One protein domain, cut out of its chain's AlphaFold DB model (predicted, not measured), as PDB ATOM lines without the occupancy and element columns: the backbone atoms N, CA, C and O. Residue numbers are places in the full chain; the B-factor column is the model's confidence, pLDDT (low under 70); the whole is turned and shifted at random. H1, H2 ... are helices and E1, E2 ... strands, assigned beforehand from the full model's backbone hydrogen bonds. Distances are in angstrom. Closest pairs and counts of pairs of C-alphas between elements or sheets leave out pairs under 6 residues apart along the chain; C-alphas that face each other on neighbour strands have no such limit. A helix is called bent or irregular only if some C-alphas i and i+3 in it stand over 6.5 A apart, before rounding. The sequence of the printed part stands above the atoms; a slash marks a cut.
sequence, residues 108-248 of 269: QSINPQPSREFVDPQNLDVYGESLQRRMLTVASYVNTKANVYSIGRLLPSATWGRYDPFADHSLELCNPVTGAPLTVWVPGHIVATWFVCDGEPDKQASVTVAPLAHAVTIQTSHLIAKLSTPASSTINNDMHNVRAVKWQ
ATOM      1  N   GLN A 108      95.239 151.743 165.999       91.69
ATOM      2  CA  GLN A 108      93.978 152.215 166.576       91.69
ATOM      3  C   GLN A 108      93.411 151.251 167.625       91.69
ATOM      4  O   GLN A 108      92.871 151.697 168.630       91.69
ATOM      5  N   SER A 109      93.548 149.935 167.427       90.25
ATOM      6  CA  SER A 109      93.103 148.948 168.425       90.25
ATOM      7  C   SER A 109      93.921 149.014 169.721       90.25
ATOM      8  O   SER A 109      93.425 148.696 170.802       90.25
ATOM      9  N   ILE A 110      95.173 149.468 169.626       86.31
ATOM     10  CA  ILE A 110      96.077 149.639 170.766       86.31
ATOM     11  C   ILE A 110      95.854 150.985 171.451       86.31
ATOM     12  O   ILE A 110      95.855 151.041 172.683       86.31
ATOM     13  N   ASN A 111      95.658 152.036 170.654       87.06
ATOM     14  CA  ASN A 111      95.455 153.404 171.094       87.06
ATOM     15  C   ASN A 111      94.187 154.001 170.446       87.06
ATOM     16  O   ASN A 111      94.283 154.723 169.448       87.06
ATOM     17  N   PRO A 112      92.991 153.697 170.985       82.25
ATOM     18  CA  PRO A 112      91.720 154.085 170.371       82.25
ATOM     19  C   PRO A 112      91.471 155.595 170.406       82.25
ATOM     20  O   PRO A 112      90.715 156.114 169.585       82.25
ATOM     21  N   GLN A 113      92.109 156.299 171.340       82.75
ATOM     22  CA  GLN A 113      92.025 157.746 171.484       82.75
ATOM     23  C   GLN A 113      93.437 158.333 171.424       82.75
ATOM     24  O   GLN A 113      94.061 158.531 172.466       82.75
ATOM     25  N   PRO A 114      93.980 158.585 170.216       77.62
ATOM     26  CA  PRO A 114      95.278 159.227 170.098       77.62
ATOM     27  C   PRO A 114      95.243 160.596 170.771       77.62
ATOM     28  O   PRO A 114      94.291 161.363 170.590       77.62
ATOM     29  N   SER A 115      96.289 160.891 171.548       77.81
ATOM     30  CA  SER A 115      96.427 162.202 172.172       77.81
ATOM     31  C   SER A 115      96.408 163.278 171.092       77.81
ATOM     32  O   SER A 115      97.028 163.127 170.040       77.81
ATOM     33  N   ARG A 116      95.698 164.375 171.350       80.88
ATOM     34  CA  ARG A 116      95.787 165.586 170.519       80.88
ATOM     35  C   ARG A 116      96.949 166.476 170.950       80.88
ATOM     36  O   ARG A 116      97.398 167.314 170.172       80.88
ATOM     37  N   GLU A 117      97.425 166.266 172.170       83.31
ATOM     38  CA  GLU A 117      98.513 166.993 172.802       83.31
ATOM     39  C   GLU A 117      99.774 166.135 172.715       83.31
ATOM     40  O   GLU A 117      99.883 165.067 173.326       83.31
ATOM     41  N   PHE A 118     100.703 166.572 171.868       85.88
ATOM     42  CA  PHE A 118     101.966 165.869 171.626       85.88
ATOM     43  C   PHE A 118     103.106 166.388 172.494       85.88
ATOM     44  O   PHE A 118     104.173 165.778 172.537       85.88
ATOM     45  N   VAL A 119     102.881 167.528 173.144       88.50
ATOM     46  CA  VAL A 119     103.833 168.197 174.016       88.50
ATOM     47  C   VAL A 119     103.067 168.833 175.171       88.50
ATOM     48  O   VAL A 119     102.099 169.551 174.923       88.50
ATOM     49  N   ASP A 120     103.510 168.589 176.403       90.19
ATOM     50  CA  ASP A 120     102.936 169.244 177.577       90.19
ATOM     51  C   ASP A 120     103.528 170.663 177.677       90.19
ATOM     52  O   ASP A 120     104.757 170.798 177.695       90.19
ATOM     53  N   PRO A 121     102.714 171.734 177.758       88.38
ATOM     54  CA  PRO A 121     103.224 173.111 177.788       88.38
ATOM     55  C   PRO A 121     104.237 173.356 178.911       88.38
ATOM     56  O   PRO A 121     105.281 173.960 178.689       88.38
ATOM     57  N   GLN A 122     103.989 172.762 180.083       88.94
ATOM     58  CA  GLN A 122     104.866 172.861 181.255       88.94
ATOM     59  C   GLN A 122     106.283 172.328 180.987       88.94
ATOM     60  O   GLN A 122     107.248 172.823 181.564       88.94
ATOM     61  N   ASN A 123     106.424 171.349 180.087       84.38
ATOM     62  CA  ASN A 123     107.728 170.811 179.701       84.38
ATOM     63  C   ASN A 123     108.456 171.719 178.700       84.38
ATOM     64  O   ASN A 123     109.670 171.601 178.554       84.38
ATOM     65  N   LEU A 124     107.750 172.614 177.999       89.06
ATOM     66  CA  LEU A 124     108.342 173.531 177.023       89.06
ATOM     67  C   LEU A 124     108.823 174.840 177.632       89.06
ATOM     68  O   LEU A 124     109.811 175.385 177.142       89.06
ATOM     69  N   ASP A 125     108.152 175.321 178.678       89.94
ATOM     70  CA  ASP A 125     108.366 176.658 179.248       89.94
ATOM     71  C   ASP A 125     109.808 176.898 179.732       89.94
ATOM     72  O   ASP A 125     110.273 178.034 179.784       89.94
ATOM     73  N   VAL A 126     110.551 175.827 180.021       92.12
ATOM     74  CA  VAL A 126     111.964 175.876 180.433       92.12
ATOM     75  C   VAL A 126     112.907 176.219 179.266       92.12
ATOM     76  O   VAL A 126     114.036 176.664 179.476       92.12
ATOM     77  N   TYR A 127     112.472 176.024 178.018       91.88
ATOM     78  CA  TYR A 127     113.294 176.213 176.823       91.88
ATOM     79  C   TYR A 127     113.039 177.557 176.142       91.88
ATOM     80  O   TYR A 127     111.934 178.087 176.159       91.88
ATOM     81  N   GLY A 128     114.045 178.081 175.438       95.75
ATOM     82  CA  GLY A 128     113.862 179.257 174.583       95.75
ATOM     83  C   GLY A 128     112.922 178.984 173.398       95.75
ATOM     84  O   GLY A 128     112.907 177.880 172.848       95.75
ATOM     85  N   GLU A 129     112.196 180.013 172.950       95.62
ATOM     86  CA  GLU A 129     111.143 179.926 171.920       95.62
ATOM     87  C   GLU A 129     111.590 179.200 170.636       95.62
ATOM     88  O   GLU A 129     110.867 178.374 170.078       95.62
ATOM     89  N   SER A 130     112.822 179.453 170.181       95.44
ATOM     90  CA  SER A 130     113.392 178.791 168.999       95.44
ATOM     91  C   SER A 130     113.473 177.266 169.160       95.44
ATOM     92  O   SER A 130     113.170 176.513 168.231       95.44
ATOM     93  N   LEU A 131     113.852 176.779 170.346       92.06
ATOM     94  CA  LEU A 131     113.901 175.345 170.626       92.06
ATOM     95  C   LEU A 131     112.494 174.763 170.790       92.06
ATOM     96  O   LEU A 131     112.223 173.720 170.197       92.06
ATOM     97  N   GLN A 132     111.592 175.460 171.486       93.50
ATOM     98  CA  GLN A 132     110.192 175.041 171.609       93.50
ATOM     99  C   GLN A 132     109.543 174.846 170.230       93.50
ATOM    100  O   GLN A 132     108.945 173.807 169.951       93.50
ATOM    101  N   ARG A 133     109.740 175.802 169.310       94.75
ATOM    102  CA  ARG A 133     109.215 175.723 167.939       94.75
ATOM    103  C   ARG A 133     109.758 174.513 167.181       94.75
ATOM    104  O   ARG A 133     109.001 173.840 166.478       94.75
ATOM    105  N   ARG A 134     111.050 174.199 167.335       93.69
ATOM    106  CA  ARG A 134     111.653 172.991 166.744       93.69
ATOM    107  C   ARG A 134     111.059 171.716 167.342       93.69
ATOM    108  O   ARG A 134     110.670 170.837 166.581       93.69
ATOM    109  N   MET A 135     110.920 171.639 168.666       91.81
ATOM    110  CA  MET A 135     110.299 170.499 169.350       91.81
ATOM    111  C   MET A 135     108.865 170.259 168.867       91.81
ATOM    112  O   MET A 135     108.534 169.138 168.498       91.81
ATOM    113  N   LEU A 136     108.045 171.309 168.767       92.88
ATOM    114  CA  LEU A 136     106.675 171.229 168.245       92.88
ATOM    115  C   LEU A 136     106.629 170.796 166.772       92.88
ATOM    116  O   LEU A 136     105.781 169.988 166.385       92.88
ATOM    117  N   THR A 137     107.562 171.293 165.954       94.44
ATOM    118  CA  THR A 137     107.695 170.897 164.542       94.44
ATOM    119  C   THR A 137     107.997 169.402 164.422       94.44
ATOM    120  O   THR A 137     107.343 168.699 163.657       94.44
ATOM    121  N   VAL A 138     108.943 168.888 165.214       93.69
ATOM    122  CA  VAL A 138     109.307 167.462 165.213       93.69
ATOM    123  C   VAL A 138     108.190 166.599 165.820       93.69
ATOM    124  O   VAL A 138     107.852 165.552 165.270       93.69
ATOM    125  N   ALA A 139     107.551 167.052 166.904       92.25
ATOM    126  CA  ALA A 139     106.431 166.367 167.560       92.25
ATOM    127  C   ALA A 139     105.217 166.187 166.643       92.25
ATOM    128  O   ALA A 139     104.502 165.189 166.741       92.25
ATOM    129  N   SER A 140     105.005 167.118 165.714       93.06
ATOM    130  CA  SER A 140     103.911 167.080 164.743       93.06
ATOM    131  C   SER A 140     104.327 166.588 163.352       93.06
ATOM    132  O   SER A 140     103.504 166.625 162.435       93.06
ATOM    133  N   TYR A 141     105.565 166.111 163.184       95.25
ATOM    134  CA  TYR A 141     106.116 165.761 161.878       95.25
ATOM    135  C   TYR A 141     105.372 164.601 161.203       95.25
ATOM    136  O   TYR A 141     105.148 163.542 161.796       95.25
ATOM    137  N   VAL A 142     105.041 164.793 159.925       96.12
ATOM    138  CA  VAL A 142     104.429 163.788 159.050       96.12
ATOM    139  C   VAL A 142     104.986 163.940 157.639       96.12
ATOM    140  O   VAL A 142     104.928 165.017 157.050       96.12
ATOM    141  N   ASN A 143     105.456 162.839 157.061       97.06
ATOM    142  CA  ASN A 143     105.800 162.735 155.650       97.06
ATOM    143  C   ASN A 143     105.217 161.438 155.082       97.06
ATOM    144  O   ASN A 143     105.831 160.371 155.136       97.06
ATOM    145  N   THR A 144     104.015 161.547 154.518       96.12
ATOM    146  CA  THR A 144     103.262 160.406 153.981       96.12
ATOM    147  C   THR A 144     103.955 159.747 152.793       96.12
ATOM    148  O   THR A 144     103.909 158.528 152.668       96.12
ATOM    149  N   LYS A 145     104.650 160.527 151.951       95.69
ATOM    150  CA  LYS A 145     105.382 160.013 150.783       95.69
ATOM    151  C   LYS A 145     106.538 159.100 151.187       95.69
ATOM    152  O   LYS A 145     106.788 158.106 150.518       95.69
ATOM    153  N   ALA A 146     107.222 159.438 152.278       95.38
ATOM    154  CA  ALA A 146     108.338 158.663 152.810       95.38
ATOM    155  C   ALA A 146     107.927 157.675 153.920       95.38
ATOM    156  O   ALA A 146     108.795 157.043 154.511       95.38
ATOM    157  N   ASN A 147     106.629 157.549 154.225       95.75
ATOM    158  CA  ASN A 147     106.109 156.751 155.341       95.75
ATOM    159  C   ASN A 147     106.756 157.084 156.705       95.75
ATOM    160  O   ASN A 147     106.967 156.199 157.533       95.75
ATOM    161  N   VAL A 148     107.054 158.364 156.955       96.00
ATOM    162  CA  VAL A 148     107.647 158.829 158.220       96.00
ATOM    163  C   VAL A 148     106.601 159.573 159.043       96.00
ATOM    164  O   VAL A 148     105.984 160.519 158.552       96.00
ATOM    165  N   TYR A 149     106.424 159.175 160.300       94.62
ATOM    166  CA  TYR A 149     105.435 159.759 161.206       94.62
ATOM    167  C   TYR A 149     106.039 159.960 162.590       94.62
ATOM    168  O   TYR A 149     106.733 159.080 163.097       94.62
ATOM    169  N   SER A 150     105.736 161.078 163.245       93.81
ATOM    170  CA  SER A 150     105.885 161.145 164.697       93.81
ATOM    171  C   SER A 150     104.882 160.202 165.364       93.81
ATOM    172  O   SER A 150     103.794 159.954 164.844       93.81
ATOM    173  N   ILE A 151     105.229 159.674 166.534       91.75
ATOM    174  CA  ILE A 151     104.402 158.713 167.270       91.75
ATOM    175  C   ILE A 151     102.986 159.240 167.548       91.75
ATOM    176  O   ILE A 151     102.010 158.501 167.432       91.75
ATOM    177  N   GLY A 152     102.854 160.540 167.820       89.19
ATOM    178  CA  GLY A 152     101.565 161.197 168.021       89.19
ATOM    179  C   GLY A 152     100.726 161.313 166.743       89.19
ATOM    180  O   GLY A 152      99.501 161.382 166.795       89.19
ATOM    181  N   ARG A 153     101.370 161.291 165.575       92.56
ATOM    182  CA  ARG A 153     100.729 161.368 164.256       92.56
ATOM    183  C   ARG A 153     100.734 160.035 163.508       92.56
ATOM    184  O   ARG A 153     100.486 160.013 162.303       92.56
ATOM    185  N   LEU A 154     101.017 158.934 164.200       92.69
ATOM    186  CA  LEU A 154     101.071 157.607 163.603       92.69
ATOM    187  C   LEU A 154      99.711 157.215 163.005       92.69
ATOM    188  O   LEU A 154      98.661 157.482 163.592       92.69
ATOM    189  N   LEU A 155      99.729 156.567 161.837       93.75
ATOM    190  CA  LEU A 155      98.516 156.130 161.145       93.75
ATOM    191  C   LEU A 155      97.707 155.157 162.026       93.75
ATOM    192  O   LEU A 155      98.224 154.090 162.360       93.75
ATOM    193  N   PRO A 156      96.429 155.445 162.341       93.62
ATOM    194  CA  PRO A 156      95.605 154.551 163.160       93.62
ATOM    195  C   PRO A 156      95.414 153.166 162.522       93.62
ATOM    196  O   PRO A 156      95.317 152.154 163.212       93.62
ATOM    197  N   SER A 157      95.398 153.113 161.192       94.31
ATOM    198  CA  SER A 157      95.244 151.880 160.423       94.31
ATOM    199  C   SER A 157      96.547 151.095 160.241       94.31
ATOM    200  O   SER A 157      96.504 149.998 159.685       94.31
ATOM    201  N   ALA A 158      97.694 151.619 160.692       93.94
ATOM    202  CA  ALA A 158      98.958 150.896 160.616       93.94
ATOM    203  C   ALA A 158      98.870 149.557 161.351       93.94
ATOM    204  O   ALA A 158      98.265 149.448 162.421       93.94
ATOM    205  N   THR A 159      99.479 148.546 160.750       92.81
ATOM    206  CA  THR A 159      99.475 147.156 161.209       92.81
ATOM    207  C   THR A 159     100.848 146.559 160.964       92.81
ATOM    208  O   THR A 159     101.621 147.087 160.165       92.81
ATOM    209  N   TRP A 160     101.154 145.448 161.624       91.50
ATOM    210  CA  TRP A 160     102.287 144.624 161.233       91.50
ATOM    211  C   TRP A 160     102.206 144.253 159.751       91.50
ATOM    212  O   TRP A 160     101.119 143.967 159.232       91.50
ATOM    213  N   GLY A 161     103.354 144.316 159.078       89.81
ATOM    214  CA  GLY A 161     103.502 143.896 157.700       89.81
ATOM    215  C   GLY A 161     103.226 142.406 157.535       89.81
ATOM    216  O   GLY A 161     102.942 141.666 158.480       89.81
ATOM    217  N   ARG A 162     103.261 141.957 156.285       89.25
ATOM    218  CA  ARG A 162     103.052 140.550 155.950       89.25
ATOM    219  C   ARG A 162     104.393 139.895 155.681       89.25
ATOM    220  O   ARG A 162     105.327 140.549 155.224       89.25
ATOM    221  N   TYR A 163     104.448 138.598 155.949       91.44
ATOM    222  CA  TYR A 163     105.538 137.780 155.458       91.44
ATOM    223  C   TYR A 163     105.500 137.764 153.927       91.44
ATOM    224  O   TYR A 163     104.465 137.445 153.335       91.44
ATOM    225  N   ASP A 164     106.629 138.098 153.318       86.75
ATOM    226  CA  ASP A 164     106.886 137.957 151.893       86.75
ATOM    227  C   ASP A 164     108.235 137.229 151.732       86.75
ATOM    228  O   ASP A 164     109.195 137.584 152.421       86.75
ATOM    229  N   PRO A 165     108.337 136.203 150.866       89.31
ATOM    230  CA  PRO A 165     109.571 135.430 150.700       89.31
ATOM    231  C   PRO A 165     110.790 136.245 150.246       89.31
ATOM    232  O   PRO A 165     111.922 135.809 150.448       89.31
ATOM    233  N   PHE A 166     110.572 137.398 149.615       90.81
ATOM    234  CA  PHE A 166     111.617 138.264 149.078       90.81
ATOM    235  C   PHE A 166     111.877 139.484 149.966       90.81
ATOM    236  O   PHE A 166     113.000 139.989 149.988       90.81
ATOM    237  N   ALA A 167     110.867 139.946 150.707       89.69
ATOM    238  CA  ALA A 167     110.967 141.095 151.600       89.69
ATOM    239  C   ALA A 167     110.090 140.915 152.850       89.69
ATOM    240  O   ALA A 167     108.988 141.450 152.949       89.69
ATOM    241  N   ASP A 168     110.580 140.145 153.822       89.00
ATOM    242  CA  ASP A 168     109.823 139.871 155.043       89.00
ATOM    243  C   ASP A 168     109.654 141.128 155.913       89.00
ATOM    244  O   ASP A 168     110.576 141.560 156.610       89.00
ATOM    245  N   HIS A 169     108.438 141.675 155.897       89.88
ATOM    246  CA  HIS A 169     108.015 142.812 156.712       89.88
ATOM    247  C   HIS A 169     107.114 142.389 157.883       89.88
ATOM    248  O   HIS A 169     106.488 143.236 158.518       89.88
ATOM    249  N   SER A 170     107.023 141.093 158.203       86.19
ATOM    250  CA  SER A 170     106.143 140.582 159.269       86.19
ATOM    251  C   SER A 170     106.444 141.149 160.663       86.19
ATOM    252  O   SER A 170     105.577 141.148 161.535       86.19
ATOM    253  N   LEU A 171     107.658 141.670 160.857       84.88
ATOM    254  CA  LEU A 171     108.139 142.292 162.093       84.88
ATOM    255  C   LEU A 171     108.260 143.818 161.993       84.88
ATOM    256  O   LEU A 171     108.879 144.447 162.851       84.88
ATOM    257  N   GLU A 172     107.713 144.427 160.941       89.38
ATOM    258  CA  GLU A 172     107.776 145.867 160.704       89.38
ATOM    259  C   GLU A 172     106.376 146.469 160.668       89.38
ATOM    260  O   GLU A 172     105.445 145.910 160.089       89.38
ATOM    261  N   LEU A 173     106.197 147.612 161.332       91.50
ATOM    262  CA  LEU A 173     104.925 148.312 161.277       91.50
ATOM    263  C   LEU A 173     104.801 148.922 159.882       91.50
ATOM    264  O   LEU A 173     105.635 149.738 159.501       91.50
ATOM    265  N   CYS A 174     103.769 148.548 159.139       94.56
ATOM    266  CA  CYS A 174     103.589 148.939 157.751       94.56
ATOM    267  C   CYS A 174     102.365 149.833 157.549       94.56
ATOM    268  O   CYS A 174     101.381 149.811 158.297       94.56
ATOM    269  N   ASN A 175     102.421 150.607 156.471       95.81
ATOM    270  CA  ASN A 175     101.262 151.270 155.906       95.81
ATOM    271  C   ASN A 175     100.314 150.194 155.339       95.81
ATOM    272  O   ASN A 175     100.728 149.421 154.476       95.81
ATOM    273  N   PRO A 176      99.044 150.132 155.769       91.56
ATOM    274  CA  PRO A 176      98.134 149.062 155.362       91.56
ATOM    275  C   PRO A 176      97.734 149.146 153.886       91.56
ATOM    276  O   PRO A 176      97.291 148.151 153.322       91.56
ATOM    277  N   VAL A 177      97.859 150.326 153.266       93.25
ATOM    278  CA  VAL A 177      97.485 150.548 151.864       93.25
ATOM    279  C   VAL A 177      98.619 150.133 150.937       93.25
ATOM    280  O   VAL A 177      98.381 149.479 149.928       93.25
ATOM    281  N   THR A 178      99.853 150.516 151.266       94.75
ATOM    282  CA  THR A 178     101.012 150.284 150.391       94.75
ATOM    283  C   THR A 178     101.816 149.043 150.763       94.75
ATOM    284  O   THR A 178     102.645 148.609 149.972       94.75
ATOM    285  N   GLY A 179     101.632 148.498 151.969       93.56
ATOM    286  CA  GLY A 179     102.469 147.432 152.526       93.56
ATOM    287  C   GLY A 179     103.874 147.887 152.938       93.56
ATOM    288  O   GLY A 179     104.619 147.094 153.504       93.56
ATOM    289  N   ALA A 180     104.234 149.150 152.695       95.19
ATOM    290  CA  ALA A 180     105.575 149.657 152.946       95.19
ATOM    291  C   ALA A 180     105.826 149.905 154.447       95.19
ATOM    292  O   ALA A 180     104.921 150.399 155.132       95.19
ATOM    293  N   PRO A 181     107.049 149.651 154.948       95.00
ATOM    294  CA  PRO A 181     107.415 149.933 156.334       95.00
ATOM    295  C   PRO A 181     107.275 151.411 156.704       95.00
ATOM    296  O   PRO A 181     107.552 152.309 155.904       95.00
ATOM    297  N   LEU A 182     106.869 151.659 157.946       94.69
ATOM    298  CA  LEU A 182     106.796 152.980 158.551       94.69
ATOM    299  C   LEU A 182     108.071 153.282 159.339       94.69
ATOM    300  O   LEU A 182     108.565 152.452 160.103       94.69
ATOM    301  N   THR A 183     108.554 154.516 159.227       94.38
ATOM    302  CA  THR A 183     109.527 155.075 160.172       94.38
ATOM    303  C   THR A 183     108.775 155.869 161.229       94.38
ATOM    304  O   THR A 183     108.060 156.819 160.901       94.38
ATOM    305  N   VAL A 184     108.938 155.492 162.497       92.31
ATOM    306  CA  VAL A 184     108.236 156.135 163.614       92.31
ATOM    307  C   VAL A 184     109.225 156.931 164.452       92.31
ATOM    308  O   VAL A 184     110.169 156.374 165.005       92.31
ATOM    309  N   TRP A 185     109.018 158.240 164.547       93.50
ATOM    310  CA  TRP A 185     109.818 159.121 165.393       93.50
ATOM    311  C   TRP A 185     109.195 159.222 166.779       93.50
ATOM    312  O   TRP A 185     107.985 159.411 166.903       93.50
ATOM    313  N   VAL A 186     110.024 159.154 167.819       91.62
ATOM    314  CA  VAL A 186     109.618 159.364 169.217       91.62
ATOM    315  C   VAL A 186     110.362 160.591 169.748       91.62
ATOM    316  O   VAL A 186     111.488 160.462 170.226       91.62
ATOM    317  N   PRO A 187     109.786 161.796 169.615       91.19
ATOM    318  CA  PRO A 187     110.432 163.026 170.058       91.19
ATOM    319  C   PRO A 187     110.415 163.116 171.582       91.19
ATOM    320  O   PRO A 187     109.378 162.897 172.210       91.19
ATOM    321  N   GLY A 188     111.556 163.459 172.171       91.38
ATOM    322  CA  GLY A 188     111.705 163.532 173.617       91.38
ATOM    323  C   GLY A 188     113.120 163.884 174.054       91.38
ATOM    324  O   GLY A 188     114.009 164.104 173.231       91.38
ATOM    325  N   HIS A 189     113.320 163.922 175.364       88.81
ATOM    326  CA  HIS A 189     114.620 164.127 175.986       88.81
ATOM    327  C   HIS A 189     115.358 162.806 176.119       88.81
ATOM    328  O   HIS A 189     114.802 161.835 176.621       88.81
ATOM    329  N   ILE A 190     116.626 162.767 175.723       90.19
ATOM    330  CA  ILE A 190     117.481 161.621 176.025       90.19
ATOM    331  C   ILE A 190     117.820 161.677 177.516       90.19
ATOM    332  O   ILE A 190     118.513 162.587 177.961       90.19
ATOM    333  N   VAL A 191     117.307 160.716 178.282       89.25
ATOM    334  CA  VAL A 191     117.508 160.624 179.738       89.25
ATOM    335  C   VAL A 191     118.713 159.758 180.075       89.25
ATOM    336  O   VAL A 191     119.416 160.013 181.047       89.25
ATOM    337  N   ALA A 192     118.961 158.716 179.282       86.69
ATOM    338  CA  ALA A 192     120.092 157.826 179.493       86.69
ATOM    339  C   ALA A 192     120.553 157.197 178.181       86.69
ATOM    340  O   ALA A 192     119.752 156.940 177.281       86.69
ATOM    341  N   THR A 193     121.842 156.886 178.117       89.00
ATOM    342  CA  THR A 193     122.457 156.097 177.050       89.00
ATOM    343  C   THR A 193     123.291 154.995 177.681       89.00
ATOM    344  O   THR A 193     124.088 155.273 178.575       89.00
ATOM    345  N   TRP A 194     123.125 153.762 177.217       84.44
ATOM    346  CA  TRP A 194     123.835 152.596 177.729       84.44
ATOM    347  C   TRP A 194     124.642 151.958 176.609       84.44
ATOM    348  O   TRP A 194     124.114 151.742 175.522       84.44
ATOM    349  N   PHE A 195     125.897 151.640 176.908       87.12
ATOM    350  CA  PHE A 195     126.837 150.956 176.014       87.12
ATOM    351  C   PHE A 195     127.370 149.670 176.655       87.12
ATOM    352  O   PHE A 195     128.441 149.200 176.294       87.12
ATOM    353  N   VAL A 196     126.684 149.156 177.679       84.88
ATOM    354  CA  VAL A 196     127.120 148.016 178.490       84.88
ATOM    355  C   VAL A 196     125.935 147.078 178.676       84.88
ATOM    356  O   VAL A 196     124.838 147.536 179.005       84.88
ATOM    357  N   CYS A 197     126.164 145.780 178.490       82.88
ATOM    358  CA  CYS A 197     125.203 144.716 178.743       82.88
ATOM    359  C   CYS A 197     125.874 143.611 179.564       82.88
ATOM    360  O   CYS A 197     126.967 143.164 179.232       82.88
ATOM    361  N   ASP A 198     125.233 143.197 180.659       86.44
ATOM    362  CA  ASP A 198     125.761 142.188 181.591       86.44
ATOM    363  C   ASP A 198     127.197 142.483 182.088       86.44
ATOM    364  O   ASP A 198     127.998 141.577 182.294       86.44
ATOM    365  N   GLY A 199     127.514 143.767 182.304       87.88
ATOM    366  CA  GLY A 199     128.817 144.224 182.808       87.88
ATOM    367  C   GLY A 199     129.896 144.409 181.737       87.88
ATOM    368  O   GLY A 199     130.929 145.003 182.028       87.88
ATOM    369  N   GLU A 200     129.635 143.994 180.498       88.88
ATOM    370  CA  GLU A 200     130.579 144.078 179.384       88.88
ATOM    371  C   GLU A 200     130.171 145.153 178.368       88.88
ATOM    372  O   GLU A 200     128.975 145.400 178.180       88.88
ATOM    373  N   PRO A 201     131.131 145.802 177.681       86.62
ATOM    374  CA  PRO A 201     130.825 146.714 176.588       86.62
ATOM    375  C   PRO A 201     129.948 146.042 175.526       86.62
ATOM    376  O   PRO A 201     130.290 144.995 174.977       86.62
ATOM    377  N   ASP A 202     128.820 146.668 175.213       83.25
ATOM    378  CA  ASP A 202     127.913 146.225 174.166       83.25
ATOM    379  C   ASP A 202     128.296 146.881 172.831       83.25
ATOM    380  O   ASP A 202     128.725 148.035 172.756       83.25
ATOM    381  N   LYS A 203     128.107 146.143 171.736       81.19
ATOM    382  CA  LYS A 203     128.263 146.656 170.366       81.19
ATOM    383  C   LYS A 203     127.085 147.537 169.944       81.19
ATOM    384  O   LYS A 203     127.054 148.010 168.805       81.19
ATOM    385  N   GLN A 204     126.079 147.679 170.801       78.50
ATOM    386  CA  GLN A 204     124.856 148.429 170.552       78.50
ATOM    387  C   GLN A 204     124.654 149.462 171.654       78.50
ATOM    388  O   GLN A 204     124.936 149.212 172.823       78.50
ATOM    389  N   ALA A 205     124.147 150.630 171.268       82.06
ATOM    390  CA  ALA A 205     123.710 151.625 172.230       82.06
ATOM    391  C   ALA A 205     122.214 151.440 172.506       82.06
ATOM    392  O   ALA A 205     121.409 151.357 171.573       82.06
ATOM    393  N   SER A 206     121.838 151.421 173.783       83.19
ATOM    394  CA  SER A 206     120.451 151.615 174.209       83.19
ATOM    395  C   SER A 206     120.243 153.070 174.601       83.19
ATOM    396  O   SER A 206     121.031 153.628 175.362       83.19
ATOM    397  N   VAL A 207     119.159 153.677 174.132       84.62
ATOM    398  CA  VAL A 207     118.799 155.059 174.460       84.62
ATOM    399  C   VAL A 207     117.461 155.062 175.179       84.62
ATOM    400  O   VAL A 207     116.493 154.460 174.719       84.62
ATOM    401  N   THR A 208     117.394 155.750 176.309       87.62
ATOM    402  CA  THR A 208     116.145 156.022 177.010       87.62
ATOM    403  C   THR A 208     115.705 157.438 176.686       87.62
ATOM    404  O   THR A 208     116.442 158.389 176.944       87.62
ATOM    405  N   VAL A 209     114.500 157.572 176.147       89.12
ATOM    406  CA  VAL A 209     113.885 158.845 175.776       89.12
ATOM    407  C   VAL A 209     112.689 159.103 176.688       89.12
ATOM    408  O   VAL A 209     111.842 158.229 176.831       89.12
ATOM    409  N   ALA A 210     112.595 160.291 177.276       90.06
ATOM    410  CA  ALA A 210     111.386 160.813 177.907       90.06
ATOM    411  C   ALA A 210     110.602 161.624 176.868       90.06
ATOM    412  O   ALA A 210     111.061 162.709 176.494       90.06
ATOM    413  N   PRO A 211     109.467 161.128 176.347       91.50
ATOM    414  CA  PRO A 211     108.664 161.886 175.399       91.50
ATOM    415  C   PRO A 211     108.194 163.226 175.967       91.50
ATOM    416  O   PRO A 211     108.037 163.393 177.174       91.50
ATOM    417  N   LEU A 212     107.950 164.186 175.074       90.44
ATOM    418  CA  LEU A 212     107.627 165.573 175.439       90.44
ATOM    419  C   LEU A 212     106.251 165.752 176.112       90.44
ATOM    420  O   LEU A 212     105.981 166.815 176.674       90.44
ATOM    421  N   ALA A 213     105.386 164.739 176.040       91.12
ATOM    422  CA  ALA A 213     104.085 164.715 176.697       91.12
ATOM    423  C   ALA A 213     103.816 163.374 177.369       91.12
ATOM    424  O   ALA A 213     104.056 162.318 176.776       91.12
ATOM    425  N   HIS A 214     103.203 163.411 178.550       88.62
ATOM    426  CA  HIS A 214     102.811 162.209 179.285       88.62
ATOM    427  C   HIS A 214     101.902 161.285 178.458       88.62
ATOM    428  O   HIS A 214     102.106 160.068 178.408       88.62
ATOM    429  N   ALA A 215     100.932 161.859 177.741       88.38
ATOM    430  CA  ALA A 215     100.018 161.096 176.894       88.38
ATOM    431  C   ALA A 215     100.747 160.372 175.746       88.38
ATOM    432  O   ALA A 215     100.424 159.226 175.420       88.38
ATOM    433  N   VAL A 216     101.774 161.006 175.170       89.50
ATOM    434  CA  VAL A 216     102.627 160.386 174.147       89.50
ATOM    435  C   VAL A 216     103.441 159.245 174.746       89.50
ATOM    436  O   VAL A 216     103.609 158.209 174.098       89.50
ATOM    437  N   THR A 217     103.908 159.383 175.983       89.56
ATOM    438  CA  THR A 217     104.628 158.309 176.664       89.56
ATOM    439  C   THR A 217     103.756 157.083 176.882       89.56
ATOM    440  O   THR A 217     104.171 155.980 176.528       89.56
ATOM    441  N   ILE A 218     102.521 157.260 177.359       86.69
ATOM    442  CA  ILE A 218     101.556 156.160 177.500       86.69
ATOM    443  C   ILE A 218     101.316 155.480 176.151       86.69
ATOM    444  O   ILE A 218     101.425 154.258 176.042       86.69
ATOM    445  N   GLN A 219     101.036 156.267 175.108       88.38
ATOM    446  CA  GLN A 219     100.816 155.747 173.761       88.38
ATOM    447  C   GLN A 219     102.014 154.932 173.264       88.38
ATOM    448  O   GLN A 219     101.840 153.833 172.735       88.38
ATOM    449  N   THR A 220     103.226 155.458 173.433       89.00
ATOM    450  CA  THR A 220     104.454 154.800 172.982       89.00
ATOM    451  C   THR A 220     104.671 153.490 173.728       89.00
ATOM    452  O   THR A 220     104.911 152.461 173.102       89.00
ATOM    453  N   SER A 221     104.505 153.499 175.051       86.12
ATOM    454  CA  SER A 221     104.628 152.311 175.897       86.12
ATOM    455  C   SER A 221     103.600 151.241 175.534       86.12
ATOM    456  O   SER A 221     103.959 150.076 175.395       86.12
ATOM    457  N   HIS A 222     102.338 151.618 175.302       85.50
ATOM    458  CA  HIS A 222     101.304 150.685 174.849       85.50
ATOM    459  C   HIS A 222     101.621 150.085 173.484       85.50
ATOM    460  O   HIS A 222     101.445 148.880 173.297       85.50
ATOM    461  N   LEU A 223     102.083 150.907 172.540       86.50
ATOM    462  CA  LEU A 223     102.473 150.437 171.217       86.50
ATOM    463  C   LEU A 223     103.635 149.460 171.320       86.50
ATOM    464  O   LEU A 223     103.516 148.354 170.815       86.50
ATOM    465  N   ILE A 224     104.704 149.806 172.034       83.56
ATOM    466  CA  ILE A 224     105.841 148.900 172.221       83.56
ATOM    467  C   ILE A 224     105.383 147.612 172.907       83.56
ATOM    468  O   ILE A 224     105.628 146.537 172.373       83.56
ATOM    469  N   ALA A 225     104.670 147.684 174.031       80.88
ATOM    470  CA  ALA A 225     104.283 146.499 174.795       80.88
ATOM    471  C   ALA A 225     103.375 145.544 174.004       80.88
ATOM    472  O   ALA A 225     103.642 144.343 173.966       80.88
ATOM    473  N   LYS A 226     102.330 146.075 173.352       81.50
ATOM    474  CA  LYS A 226     101.335 145.264 172.633       81.50
ATOM    475  C   LYS A 226     101.792 144.817 171.250       81.50
ATOM    476  O   LYS A 226     101.298 143.807 170.763       81.50
ATOM    477  N   LEU A 227     102.677 145.573 170.604       78.62
ATOM    478  CA  LEU A 227     103.199 145.195 169.298       78.62
ATOM    479  C   LEU A 227     104.382 144.219 169.429       78.62
ATOM    480  O   LEU A 227     104.581 143.406 168.536       78.62
ATOM    481  N   SER A 228     105.140 144.240 170.527       71.94
ATOM    482  CA  SER A 228     106.302 143.353 170.705       71.94
ATOM    483  C   SER A 228     105.958 141.864 170.658       71.94
ATOM    484  O   SER A 228     104.906 141.441 171.130       71.94
ATOM    485  N   THR A 229     106.910 141.067 170.163       68.31
ATOM    486  CA  THR A 229     106.857 139.600 170.195       68.31
ATOM    487  C   THR A 229     108.118 139.058 170.889       68.31
ATOM    488  O   THR A 229     109.216 139.261 170.363       68.31
ATOM    489  N   PRO A 230     107.997 138.368 172.043       70.19
ATOM    490  CA  PRO A 230     106.763 138.172 172.807       70.19
ATOM    491  C   PRO A 230     106.202 139.503 173.328       70.19
ATOM    492  O   PRO A 230     106.949 140.466 173.516       70.19
ATOM    493  N   ALA A 231     104.886 139.548 173.556       65.75
ATOM    494  CA  ALA A 231     104.250 140.707 174.171       65.75
ATOM    495  C   ALA A 231     104.940 140.984 175.510       65.75
ATOM    496  O   ALA A 231     105.052 140.092 176.356       65.75
ATOM    497  N   SER A 232     105.453 142.201 175.683       63.72
ATOM    498  CA  SER A 232     106.158 142.544 176.913       63.72
ATOM    499  C   SER A 232     105.128 142.685 178.030       63.72
ATOM    500  O   SER A 232     104.264 143.559 177.978       63.72
ATOM    501  N   SER A 233     105.210 141.822 179.044       53.84
ATOM    502  CA  SER A 233     104.389 141.919 180.258       53.84
ATOM    503  C   SER A 233     104.788 143.109 181.137       53.84
ATOM    504  O   SER A 233     104.071 143.464 182.069       53.84
ATOM    505  N   THR A 234     105.928 143.740 180.847       49.91
ATOM    506  CA  THR A 234     106.523 144.792 181.664       49.91
ATOM    507  C   THR A 234     106.119 146.170 181.149       49.91
ATOM    508  O   THR A 234     106.943 146.934 180.651       49.91
ATOM    509  N   ILE A 235     104.846 146.534 181.311       53.69
ATOM    510  CA  ILE A 235     104.505 147.957 181.435       53.69
ATOM    511  C   ILE A 235     104.830 148.320 182.885       53.69
ATOM    512  O   ILE A 235     103.975 148.252 183.762       53.69
ATOM    513  N   ASN A 236     106.107 148.584 183.173       50.88
ATOM    514  CA  ASN A 236     106.484 149.099 184.485       50.88
ATOM    515  C   ASN A 236     105.823 150.472 184.657       50.88
ATOM    516  O   ASN A 236     105.946 151.324 183.778       50.88
ATOM    517  N   ASN A 237     105.141 150.680 185.786       50.66
ATOM    518  CA  ASN A 237     104.406 151.913 186.096       50.66
ATOM    519  C   ASN A 237     105.297 153.169 186.192       50.66
ATOM    520  O   ASN A 237     104.766 154.274 186.237       50.66
ATOM    521  N   ASP A 238     106.626 153.029 186.123       54.66
ATOM    522  CA  ASP A 238     107.577 154.128 185.884       54.66
ATOM    523  C   ASP A 238     107.533 154.592 184.407       54.66
ATOM    524  O   ASP A 238     108.553 154.763 183.733       54.66
ATOM    525  N   MET A 239     106.315 154.782 183.890       58.88
ATOM    526  CA  MET A 239     105.939 155.005 182.490       58.88
ATOM    527  C   MET A 239     106.363 156.371 181.934       58.88
ATOM    528  O   MET A 239     105.762 156.842 180.978       58.88
ATOM    529  N   HIS A 240     107.366 157.041 182.498       67.06
ATOM    530  CA  HIS A 240     107.824 158.336 181.983       67.06
ATOM    531  C   HIS A 240     108.864 158.197 180.869       67.06
ATOM    532  O   HIS A 240     109.080 159.135 180.104       67.06
ATOM    533  N   ASN A 241     109.467 157.016 180.741       74.19
ATOM    534  CA  ASN A 241     110.630 156.798 179.900       74.19
ATOM    535  C   ASN A 241     110.424 155.622 178.943       74.19
ATOM    536  O   ASN A 241     110.085 154.512 179.347       74.19
ATOM    537  N   VAL A 242     110.704 155.858 177.666       75.69
ATOM    538  CA  VAL A 242     110.695 154.863 176.598       75.69
ATOM    539  C   VAL A 242     112.133 154.446 176.319       75.69
ATOM    540  O   VAL A 242     112.949 155.254 175.883       75.69
ATOM    541  N   ARG A 243     112.464 153.174 176.550       78.06
ATOM    542  CA  ARG A 243     113.782 152.626 176.202       78.06
ATOM    543  C   ARG A 243     113.758 152.065 174.779       78.06
ATOM    544  O   ARG A 243     113.056 151.098 174.505       78.06
ATOM    545  N   ALA A 244     114.570 152.632 173.896       70.31
ATOM    546  CA  ALA A 244     114.916 152.056 172.605       70.31
ATOM    547  C   ALA A 244     116.200 151.231 172.771       70.31
ATOM    548  O   ALA A 244     117.273 151.770 173.034       70.31
ATOM    549  N   VAL A 245     116.083 149.906 172.666       56.75
ATOM    550  CA  VAL A 245     117.141 148.982 173.115       56.75
ATOM    551  C   VAL A 245     118.276 148.810 172.094       56.75
ATOM    552  O   VAL A 245     119.332 148.306 172.450       56.75
ATOM    553  N   LYS A 246     118.112 149.204 170.824       61.06
ATOM    554  CA  LYS A 246     119.103 148.853 169.790       61.06
ATOM    555  C   LYS A 246     119.276 149.949 168.745       61.06
ATOM    556  O   LYS A 246     118.485 150.050 167.809       61.06
ATOM    557  N   TRP A 247     120.343 150.731 168.874       50.72
ATOM    558  CA  TRP A 247     120.879 151.551 167.789       50.72
ATOM    559  C   TRP A 247     122.280 151.052 167.417       50.72
ATOM    560  O   TRP A 247     123.175 150.990 168.258       50.72
ATOM    561  N   GLN A 248     122.473 150.711 166.142       50.03
ATOM    562  CA  GLN A 248     123.791 150.616 165.515       50.03
ATOM    563  C   GLN A 248     123.800 151.564 164.320       50.03
ATOM    564  O   GLN A 248     122.974 151.429 163.415       50.03
TER     565      GLN A 248
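Overview. This is residues 108 to 248 of the 269 residues of an uncharacterized protein of Hydnomerulius pinastri MD-312 (UniProt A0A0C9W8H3). A long, bent hairpin, E3 and E4, with E5 beside E4, makes a twisted three-stranded sheet, and H3 packs on it at E5. Elsewhere long loops surround the short pair E1 and E2; H2 and little H1 lie at one end of the longest axis, the loop at Pro 165 at the other. The printed part has 141 residues with three named helices and five named strands, in the order H1 H2 E1 E2 E3 E4 H3 E5. The class is mixed, with under half of the residues in named elements; sheet E3 E4 E5 is antiparallel, E1 and E2 parallel. The whole is compact, radius of gyration of the C-alphas 16.1 A, spanning 50 by 41 by 26 A.

Along the chain. Find C-alpha 188 at (111.705, 163.532, 173.617); E3, residues 188 to 197, runs 23.7 A and bends by 52 degrees at 191. E4, residues 200 to 211, runs 28.5 A and bends by 84 degrees at 203. E5, residues 242 to 247, ends at (120.879, 151.551, 167.789). H3 is residues 214 to 227, 19.7 A; E2 183 to 185; E1 148 to 150; H2 129 to 139, 15.0 A; H1 121 to 124.

Arrangement. In hairpin E3 and E4, find N 194 and O 206 at 2.8 A. Between antiparallel E4 and E5, N 207 and O 244 are 2.9 A apart. H3 is on the sheet, height 8.6 A; its closest C-alphas with E5 are Ser 221 and Val 242, 6.6 A. Between E1 and E2, N 149 and O 183 are 2.9 A apart. H1 and H2 are close but not clearly touching, closest C-alphas Leu 124 and Gln 132, 5.9 A. Every O i to N i+4 pair is within hydrogen-bond range in H2 and H3; H1 is too short for one.

Size, cuts and confidence. The printed part has no cut. The links E1 to E2 and H3 to E5 are long. Look for pLDDT under 70 at residues 229, 231 to 240 and 245 to 248.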